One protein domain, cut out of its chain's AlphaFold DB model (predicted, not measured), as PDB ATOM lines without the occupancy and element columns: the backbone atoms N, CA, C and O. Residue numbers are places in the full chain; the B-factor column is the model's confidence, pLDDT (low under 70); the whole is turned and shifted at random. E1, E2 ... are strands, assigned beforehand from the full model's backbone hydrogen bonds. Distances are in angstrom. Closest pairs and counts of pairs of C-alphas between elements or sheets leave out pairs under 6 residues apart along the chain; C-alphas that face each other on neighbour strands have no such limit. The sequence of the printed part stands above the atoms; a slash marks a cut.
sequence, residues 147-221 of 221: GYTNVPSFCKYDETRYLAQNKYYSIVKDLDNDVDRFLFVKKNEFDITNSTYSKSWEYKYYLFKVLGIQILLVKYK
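Overview. This is residues 147 to 221 of the 221 residues of an uncharacterized protein of Butyricimonas virosa (UniProt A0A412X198). A strongly twisted sheet in order E1, E2, E3, a meander in which each strand is the antiparallel neighbour of the one before, makes one end of an elongated domain; the antiparallel hairpin E4 and E5 lies toward the other. Of 75 printed residues, 31 are in named strands, under half; the class is all strand, with no named helix. It is only just compact, close to loose, with a radius of gyration of the C-alphas of 13.2 A and spans of 42 by 25 by 22 A.

Along the chain. E1, residues 149 to 156, begins at C-alpha (39.882, 13.353, 7.131), bends by 88 degrees at residue 152 and spans 14.2 A. E2 is residues 161 to 166, 14.9 A; E3 182 to 186, 13.2 A; E4 205 to 210 and E5 213 to 218, 16.1 A each, E5 ending at (57.574, 15.535, 7.168).

Arrangement. Within hydrogen-bond range are N 155 and O 163 across the antiparallel neighbours E1 and E2, 2.9 A, N 164 and O 183 across the antiparallel neighbours E2 and E3, 2.9 A, and N 208 and O 215 across the antiparallel neighbours E4 and E5, 2.9 A. E4 and E5 are apart from E1, E2 and E3.

Size, cuts and confidence. The farthest C-alphas, Glu 159 and Lys 221, are 42.9 A apart. The links E2 to E3 and E3 to E4 are long. The printed part has no cut; pLDDT is under 70 at residues 147 to 152, 187 to 200, 208 to 215 and 220 to 221.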
ATOM      1  N   GLY A 147      39.770  14.185   1.383       68.00
ATOM      2  CA  GLY A 147      41.105  13.670   1.669       68.00
ATOM      3  C   GLY A 147      41.756  14.270   2.922       68.00
ATOM      4  O   GLY A 147      42.817  13.798   3.309       68.00
ATOM      5  N   TYR A 148      41.146  15.271   3.567       65.56
ATOM      6  CA  TYR A 148      41.603  15.898   4.811       65.56
ATOM      7  C   TYR A 148      41.194  15.141   6.075       65.56
ATOM      8  O   TYR A 148      41.663  15.474   7.157       65.56
ATOM      9  N   THR A 149      40.356  14.115   5.968       64.44
ATOM     10  CA  THR A 149      39.882  13.353   7.131       64.44
ATOM     11  C   THR A 149      40.587  12.005   7.249       64.44
ATOM     12  O   THR A 149      40.955  11.384   6.249       64.44
ATOM     13  N   ASN A 150      40.775  11.543   8.485       61.44
ATOM     14  CA  ASN A 150      41.156  10.164   8.784       61.44
ATOM     15  C   ASN A 150      39.940   9.434   9.366       61.44
ATOM     16  O   ASN A 150      39.431   9.817  10.413       61.44
ATOM     17  N   VAL A 151      39.504   8.351   8.730       61.81
ATOM     18  CA  VAL A 151      38.477   7.447   9.278       61.81
ATOM     19  C   VAL A 151      39.204   6.304  10.013       61.81
ATOM     20  O   VAL A 151      40.177   5.769   9.456       61.81
ATOM     21  N   PRO A 152      38.816   5.941  11.256       56.16
ATOM     22  CA  PRO A 152      37.476   6.051  11.847       56.16
ATOM     23  C   PRO A 152      37.200   7.259  12.757       56.16
ATOM     24  O   PRO A 152      36.207   7.228  13.466       56.16
ATOM     25  N   SER A 153      38.007   8.324  12.742       70.56
ATOM     26  CA  SER A 153      37.805   9.487  13.623       70.56
ATOM     27  C   SER A 153      36.652  10.399  13.164       70.56
ATOM     28  O   SER A 153      36.876  11.566  12.828       70.56
ATOM     29  N   PHE A 154      35.426   9.875  13.111       78.31
ATOM     30  CA  PHE A 154      34.216  10.644  12.838       78.31
ATOM     31  C   PHE A 154      33.081  10.260  13.789       78.31
ATOM     32  O   PHE A 154      33.030   9.138  14.282       78.31
ATOM     33  N   CYS A 155      32.144  11.179  13.990       80.12
ATOM     34  CA  CYS A 155      30.869  10.907  14.645       80.12
ATOM     35  C   CYS A 155      29.739  11.658  13.934       80.12
ATOM     36  O   CYS A 155      29.967  12.657  13.236       80.12
ATOM     37  N   LYS A 156      28.504  11.169  14.077       80.88
ATOM     38  CA  LYS A 156      27.324  11.908  13.623       80.88
ATOM     39  C   LYS A 156      27.168  13.142  14.517       80.88
ATOM     40  O   LYS A 156      27.093  13.011  15.733       80.88
ATOM     41  N   TYR A 157      27.144  14.329  13.916       83.06
ATOM     42  CA  TYR A 157      26.941  15.582  14.649       83.06
ATOM     43  C   TYR A 157      25.463  15.978  14.651       83.06
ATOM     44  O   TYR A 157      24.903  16.308  15.691       83.06
ATOM     45  N   ASP A 158      24.825  15.912  13.480       84.38
ATOM     46  CA  ASP A 158      23.381  16.078  13.309       84.38
ATOM     47  C   ASP A 158      22.875  15.247  12.113       84.38
ATOM     48  O   ASP A 158      23.616  14.461  11.520       84.38
ATOM     49  N   GLU A 159      21.603  15.398  11.736       81.75
ATOM     50  CA  GLU A 159      20.991  14.652  10.621       81.75
ATOM     51  C   GLU A 159      21.639  14.897   9.249       81.75
ATOM     52  O   GLU A 159      21.500  14.097   8.317       81.75
ATOM     53  N   THR A 160      22.364  16.000   9.114       81.00
ATOM     54  CA  THR A 160      22.940  16.473   7.853       81.00
ATOM     55  C   THR A 160      24.463  16.498   7.857       81.00
ATOM     56  O   THR A 160      25.060  16.587   6.779       81.00
ATOM     57  N   ARG A 161      25.105  16.413   9.029       82.44
ATOM     58  CA  ARG A 161      26.547  16.614   9.197       82.44
ATOM     59  C   ARG A 161      27.197  15.565  10.089       82.44
ATOM     60  O   ARG A 161      26.672  15.174  11.128       82.44
ATOM     61  N   TYR A 162      28.417  15.219   9.710       81.50
ATOM     62  CA  TYR A 162      29.370  14.485  10.528       81.50
ATOM     63  C   TYR A 162      30.449  15.437  11.024       81.50
ATOM     64  O   TYR A 162      30.846  16.358  10.307       81.50
ATOM     65  N   LEU A 163      30.940  15.190  12.230       84.25
ATOM     66  CA  LEU A 163      32.176  15.781  12.718       84.25
ATOM     67  C   LEU A 163      33.302  14.788  12.433       84.25
ATOM     68  O   LEU A 163      33.180  13.616  12.777       84.25
ATOM     69  N   ALA A 164      34.381  15.234  11.798       81.50
ATOM     70  CA  ALA A 164      35.535  14.395  11.485       81.50
ATOM     71  C   ALA A 164      36.837  15.065  11.927       81.50
ATOM     72  O   ALA A 164      36.960  16.290  11.907       81.50
ATOM     73  N   GLN A 165      37.832  14.266  12.298       79.81
ATOM     74  CA  GLN A 165      39.158  14.780  12.624       79.81
ATOM     75  C   GLN A 165      39.922  15.166  11.354       79.81
ATOM     76  O   GLN A 165      40.039  14.371  10.413       79.81
ATOM     77  N   ASN A 166      40.505  16.363  11.360       81.62
ATOM     78  CA  ASN A 166      41.443  16.790  10.335       81.62
ATOM     79  C   ASN A 166      42.776  16.054  10.509       81.62
ATOM     80  O   ASN A 166      43.455  16.195  11.526       81.62
ATOM     81  N   LYS A 167      43.176  15.276   9.505       80.19
ATOM     82  CA  LYS A 167      44.418  14.494   9.535       80.19
ATOM     83  C   LYS A 167      45.687  15.357   9.454       80.19
ATOM     84  O   LYS A 167      46.774  14.854   9.734       80.19
ATOM     85  N   TYR A 168      45.546  16.622   9.054       82.12
ATOM     86  CA  TYR A 168      46.629  17.608   8.965       82.12
ATOM     87  C   TYR A 168      46.752  18.498  10.200       82.12
ATOM     88  O   TYR A 168      47.659  19.325  10.238       82.12
ATOM     89  N   TYR A 169      45.884  18.329  11.199       84.94
ATOM     90  CA  TYR A 169      46.031  19.007  12.481       84.94
ATOM     91  C   TYR A 169      47.089  18.324  13.353       84.94
ATOM     92  O   TYR A 169      47.006  17.117  13.611       84.94
ATOM     93  N   SER A 170      48.035  19.112  13.859       84.00
ATOM     94  CA  SER A 170      49.050  18.675  14.815       84.00
ATOM     95  C   SER A 170      49.037  19.590  16.031       84.00
ATOM     96  O   SER A 170      49.010  20.808  15.897       84.00
ATOM     97  N   ILE A 171      49.118  18.999  17.224       84.69
ATOM     98  CA  ILE A 171      49.339  19.746  18.470       84.69
ATOM     99  C   ILE A 171      50.812  20.164  18.640       84.69
ATOM    100  O   ILE A 171      51.134  21.033  19.445       84.69
ATOM    101  N   VAL A 172      51.722  19.546  17.877       87.12
ATOM    102  CA  VAL A 172      53.153  19.860  17.897       87.12
ATOM    103  C   VAL A 172      53.393  21.096  17.040       87.12
ATOM    104  O   VAL A 172      53.249  21.034  15.819       87.12
ATOM    105  N   LYS A 173      53.805  22.194  17.680       84.25
ATOM    106  CA  LYS A 173      53.984  23.526  17.073       84.25
ATOM    107  C   LYS A 173      54.842  23.530  15.801       84.25
ATOM    108  O   LYS A 173      54.501  24.200  14.830       84.25
ATOM    109  N   ASP A 174      55.924  22.755  15.771       85.38
ATOM    110  CA  ASP A 174      56.824  22.693  14.605       85.38
ATOM    111  C   ASP A 174      56.181  22.005  13.392       85.38
ATOM    112  O   ASP A 174      56.560  22.249  12.244       85.38
ATOM    113  N   LEU A 175      55.160  21.187  13.644       84.19
ATOM    114  CA  LEU A 175      54.355  20.501  12.641       84.19
ATOM    115  C   LEU A 175      52.986  21.165  12.454       84.19
ATOM    116  O   LEU A 175      52.127  20.587  11.804       84.19
ATOM    117  N   ASP A 176      52.754  22.360  12.997       87.12
ATOM    118  CA  ASP A 176      51.469  23.034  12.838       87.12
ATOM    119  C   ASP A 176      51.267  23.487  11.381       87.12
ATOM    120  O   ASP A 176      52.075  24.239  10.815       87.12
ATOM    121  N   ASN A 177      50.190  22.986  10.781       85.88
ATOM    122  CA  ASN A 177      49.754  23.277   9.421       85.88
ATOM    123  C   ASN A 177      48.756  24.444   9.345       85.88
ATOM    124  O   ASN A 177      48.317  24.740   8.238       85.88
ATOM    125  N   ASP A 178      48.412  25.077  10.474       89.19
ATOM    126  CA  ASP A 178      47.422  26.160  10.564       89.19
ATOM    127  C   ASP A 178      46.037  25.727  10.054       89.19
ATOM    128  O   ASP A 178      45.426  26.331   9.175       89.19
ATOM    129  N   VAL A 179      45.567  24.587  10.564       86.06
ATOM    130  CA  VAL A 179      44.266  24.016  10.202       86.06
ATOM    131  C   VAL A 179      43.460  23.663  11.439       86.06
ATOM    132  O   VAL A 179      44.014  23.238  12.451       86.06
ATOM    133  N   ASP A 180      42.135  23.751  11.336       88.00
ATOM    134  CA  ASP A 180      41.248  23.333  12.419       88.00
ATOM    135  C   ASP A 180      41.375  21.834  12.706       88.00
ATOM    136  O   ASP A 180      41.474  21.006  11.793       88.00
ATOM    137  N   ARG A 181      41.302  21.473  13.994       85.62
ATOM    138  CA  ARG A 181      41.319  20.076  14.458       85.62
ATOM    139  C   ARG A 181      40.139  19.262  13.934       85.62
ATOM    140  O   ARG A 181      40.286  18.062  13.686       85.62
ATOM    141  N   PHE A 182      38.979  19.895  13.794       86.25
ATOM    142  CA  PHE A 182      37.729  19.238  13.439       86.25
ATOM    143  C   PHE A 182      37.108  19.865  12.197       86.25
ATOM    144  O   PHE A 182      37.160  21.075  12.005       86.25
ATOM    145  N   LEU A 183      36.498  19.023  11.368       82.62
ATOM    146  CA  LEU A 183      35.847  19.397  10.120       82.62
ATOM    147  C   LEU A 183      34.387  18.952  10.165       82.62
ATOM    148  O   LEU A 183      34.090  17.826  10.568       82.62
ATOM    149  N   PHE A 184      33.485  19.810   9.693       83.31
ATOM    150  CA  PHE A 184      32.099  19.430   9.441       83.31
ATOM    151  C   PHE A 184      31.959  18.899   8.018       83.31
ATOM    152  O   PHE A 184      32.260  19.597   7.051       83.31
ATOM    153  N   VAL A 185      31.467  17.671   7.888       77.19
ATOM    154  CA  VAL A 185      31.272  16.998   6.602       77.19
ATOM    155  C   VAL A 185      29.784  16.819   6.366       77.19
ATOM    156  O   VAL A 185      29.103  16.130   7.124       77.19
ATOM    157  N   LYS A 186      29.255  17.452   5.319       75.69
ATOM    158  CA  LYS A 186      27.837  17.346   4.968       75.69
ATOM    159  C   LYS A 186      27.547  16.026   4.251       75.69
ATOM    160  O   LYS A 186      28.262  15.638   3.333       75.69
ATOM    161  N   LYS A 187      26.420  15.399   4.586       69.56
ATOM    162  CA  LYS A 187      25.932  14.125   4.018       69.56
ATOM    163  C   LYS A 187      25.703  14.154   2.493       69.56
ATOM    164  O   LYS A 187      25.653  13.098   1.865       69.56
ATOM    165  N   ASN A 188      25.547  15.341   1.897       65.31
ATOM    166  CA  ASN A 188      25.127  15.524   0.499       65.31
ATOM    167  C   ASN A 188      26.139  16.254  -0.399       65.31
ATOM    168  O   ASN A 188      25.873  16.392  -1.589       65.31
ATOM    169  N   GLU A 189      27.274  16.709   0.126       55.62
ATOM    170  CA  GLU A 189      28.239  17.512  -0.632       55.62
ATOM    171  C   GLU A 189      29.605  16.826  -0.606       55.62
ATOM    172  O   GLU A 189      30.444  17.143   0.232       55.62
ATOM    173  N   PHE A 190      29.840  15.883  -1.522       55.91
ATOM    174  CA  PHE A 190      31.215  15.607  -1.928       55.91
ATOM    175  C   PHE A 190      31.297  15.028  -3.339       55.91
ATOM    176  O   PHE A 190      30.718  13.985  -3.645       55.91
ATOM    177  N   ASP A 191      32.054  15.726  -4.179       49.88
ATOM    178  CA  ASP A 191      32.441  15.295  -5.512       49.88
ATOM    179  C   ASP A 191      33.778  14.546  -5.412       49.88
ATOM    180  O   ASP A 191      34.794  15.117  -5.011       49.88
ATOM    181  N   ILE A 192      33.774  13.259  -5.775       48.44
ATOM    182  CA  ILE A 192      34.952  12.371  -5.800       48.44
ATOM    183  C   ILE A 192      36.110  12.983  -6.607       48.44
ATOM    184  O   ILE A 192      37.276  12.669  -6.350       48.44
ATOM    185  N   THR A 193      35.816  13.874  -7.557       46.06
ATOM    186  CA  THR A 193      36.833  14.534  -8.380       46.06
ATOM    187  C   THR A 193      37.657  15.574  -7.608       46.06
ATOM    188  O   THR A 193      38.810  15.808  -7.966       46.06
ATOM    189  N   ASN A 194      37.156  16.109  -6.485       47.12
ATOM    190  CA  ASN A 194      37.827  17.149  -5.688       47.12
ATOM    191  C   ASN A 194      38.662  16.614  -4.506       47.12
ATOM    192  O   ASN A 194      38.761  17.213  -3.433       47.12
ATOM    193  N   SER A 195      39.405  15.543  -4.795       47.69
ATOM    194  CA  SER A 195      40.608  15.075  -4.094       47.69
ATOM    195  C   SER A 195      40.430  14.072  -2.940       47.69
ATOM    196  O   SER A 195      40.579  14.358  -1.751       47.69
ATOM    197  N   THR A 196      40.309  12.804  -3.335       46.38
ATOM    198  CA  THR A 196      40.878  11.648  -2.612       46.38
ATOM    199  C   THR A 196      42.409  11.775  -2.465       46.38
ATOM    200  O   THR A 196      43.005  11.226  -1.541       46.38
ATOM    201  N   TYR A 197      43.051  12.561  -3.340       51.56
ATOM    202  CA  TYR A 197      44.477  12.889  -3.320       51.56
ATOM    203  C   TYR A 197      44.682  14.313  -2.835       51.56
ATOM    204  O   TYR A 197      44.774  15.252  -3.618       51.56
ATOM    205  N   SER A 198      44.718  14.451  -1.515       56.81
ATOM    206  CA  SER A 198      45.056  15.684  -0.815       56.81
ATOM    207  C   SER A 198      46.109  16.516  -1.543       56.81
ATOM    208  O   SER A 198      47.126  15.958  -1.977       56.81
ATOM    209  N   LYS A 199      45.931  17.839  -1.532       67.25
ATOM    210  CA  LYS A 199      46.964  18.848  -1.805       67.25
ATOM    211  C   LYS A 199      48.090  18.805  -0.756       67.25
ATOM    212  O   LYS A 199      48.481  19.805  -0.177       67.25
ATOM    213  N   SER A 200      48.583  17.606  -0.458       69.69
ATOM    214  CA  SER A 200      49.577  17.280   0.565       69.69
ATOM    215  C   SER A 200      50.846  18.109   0.406       69.69
ATOM    216  O   SER A 200      51.481  18.437   1.401       69.69
ATOM    217  N   TRP A 201      51.165  18.511  -0.829       72.75
ATOM    218  CA  TRP A 201      52.282  19.393  -1.155       72.75
ATOM    219  C   TRP A 201      52.199  20.789  -0.513       72.75
ATOM    220  O   TRP A 201      53.243  21.437  -0.378       72.75
ATOM    221  N   GLU A 202      51.003  21.241  -0.116       79.44
ATOM    222  CA  GLU A 202      50.755  22.532   0.548       79.44
ATOM    223  C   GLU A 202      51.071  22.493   2.054       79.44
ATOM    224  O   GLU A 202      51.264  23.542   2.663       79.44
ATOM    225  N   TYR A 203      51.199  21.302   2.648       82.62
ATOM    226  CA  TYR A 203      51.347  21.116   4.092       82.62
ATOM    227  C   TYR A 203      52.802  20.841   4.504       82.62
ATOM    228  O   TYR A 203      53.604  20.288   3.743       82.62
ATOM    229  N   LYS A 204      53.162  21.221   5.738       83.75
ATOM    230  CA  LYS A 204      54.482  20.942   6.339       83.75
ATOM    231  C   LYS A 204      54.678  19.451   6.614       83.75
ATOM    232  O   LYS A 204      55.792  18.947   6.516       83.75
ATOM    233  N   TYR A 205      53.597  18.750   6.931       82.62
ATOM    234  CA  TYR A 205      53.575  17.298   7.034       82.62
ATOM    235  C   TYR A 205      52.309  16.743   6.396       82.62
ATOM    236  O   TYR A 205      51.296  17.435   6.274       82.62
ATOM    237  N   TYR A 206      52.346  15.467   6.036       78.75
ATOM    238  CA  TYR A 206      51.170  14.749   5.582       78.75
ATOM    239  C   TYR A 206      51.205  13.289   6.023       78.75
ATOM    240  O   TYR A 206      52.263  12.701   6.240       78.75
ATOM    241  N   LEU A 207      50.016  12.703   6.166       73.12
ATOM    242  CA  LEU A 207      49.851  11.285   6.458       73.12
ATOM    243  C   LEU A 207      49.589  10.524   5.162       73.12
ATOM    244  O   LEU A 207      48.646  10.840   4.426       73.12
ATOM    245  N   PHE A 208      50.404   9.507   4.905       65.56
ATOM    246  CA  PHE A 208      50.230   8.589   3.785       65.56
ATOM    247  C   PHE A 208      49.801   7.216   4.299       65.56
ATOM    248  O   PHE A 208      50.361   6.717   5.273       65.56
ATOM    249  N   LYS A 209      48.785   6.612   3.671       58.38
ATOM    250  CA  LYS A 209      48.251   5.313   4.094       58.38
ATOM    251  C   LYS A 209      48.695   4.229   3.120       58.38
ATOM    252  O   LYS A 209      48.212   4.182   1.993       58.38
ATOM    253  N   VAL A 210      49.579   3.341   3.567       50.75
ATOM    254  CA  VAL A 210      50.000   2.156   2.805       50.75
ATOM    255  C   VAL A 210      49.378   0.936   3.457       50.75
ATOM    256  O   VAL A 210      49.682   0.633   4.605       50.75
ATOM    257  N   LEU A 211      48.483   0.248   2.742       50.78
ATOM    258  CA  LEU A 211      47.894  -1.026   3.190       50.78
ATOM    259  C   LEU A 211      47.294  -0.982   4.614       50.78
ATOM    260  O   LEU A 211      47.354  -1.957   5.354       50.78
ATOM    261  N   GLY A 212      46.718   0.156   5.012       50.38
ATOM    262  CA  GLY A 212      46.120   0.333   6.341       50.38
ATOM    263  C   GLY A 212      47.029   0.988   7.383       50.38
ATOM    264  O   GLY A 212      46.505   1.496   8.372       50.38
ATOM    265  N   ILE A 213      48.338   1.060   7.140       50.31
ATOM    266  CA  ILE A 213      49.320   1.699   8.027       50.31
ATOM    267  C   ILE A 213      49.409   3.187   7.687       50.31
ATOM    268  O   ILE A 213      49.592   3.543   6.523       50.31
ATOM    269  N   GLN A 214      49.273   4.054   8.693       61.81
ATOM    270  CA  GLN A 214      49.518   5.490   8.552       61.81
ATOM    271  C   GLN A 214      51.000   5.794   8.771       61.81
ATOM    272  O   GLN A 214      51.565   5.453   9.805       61.81
ATOM    273  N   ILE A 215      51.608   6.454   7.791       68.19
ATOM    274  CA  ILE A 215      53.000   6.896   7.811       68.19
ATOM    275  C   ILE A 215      53.002   8.423   7.852       68.19
ATOM    276  O   ILE A 215      52.372   9.067   7.008       68.19
ATOM    277  N   LEU A 216      53.714   8.993   8.827       78.12
ATOM    278  CA  LEU A 216      53.980  10.425   8.904       78.12
ATOM    279  C   LEU A 216      55.122  10.790   7.961       78.12
ATOM    280  O   LEU A 216      56.226  10.264   8.081       78.12
ATOM    281  N   LEU A 217      54.857  11.712   7.042       78.06
ATOM    282  CA  LEU A 217      55.855  12.271   6.141       78.06
ATOM    283  C   LEU A 217      56.011  13.756   6.458       78.06
ATOM    284  O   LEU A 217      55.050  14.520   6.381       78.06
ATOM    285  N   VAL A 218      57.223  14.149   6.842       81.44
ATOM    286  CA  VAL A 218      57.574  15.535   7.168       81.44
ATOM    287  C   VAL A 218      58.356  16.126   6.005       81.44
ATOM    288  O   VAL A 218      59.291  15.509   5.489       81.44
ATOM    289  N   LYS A 219      57.974  17.330   5.586       77.31
ATOM    290  CA  LYS A 219      58.688  18.075   4.556       77.31
ATOM    291  C   LYS A 219      59.875  18.785   5.199       77.31
ATOM    292  O   LYS A 219      59.696  19.752   5.936       77.31
ATOM    293  N   TYR A 220      61.082  18.323   4.893       65.75
ATOM    294  CA  TYR A 220      62.297  19.074   5.197       65.75
ATOM    295  C   TYR A 220      62.353  20.281   4.249       65.75
ATOM    296  O   TYR A 220      62.324  20.105   3.030       65.75
ATOM    297  N   LYS A 221      62.319  21.494   4.810       56.84
ATOM    298  CA  LYS A 221      62.566  22.746   4.082       56.84
ATOM    299  C   LYS A 221      64.037  23.112   4.173       56.84
ATOM    300  O   LYS A 221      64.612  22.882   5.258       56.84
TER     301      LYS A 221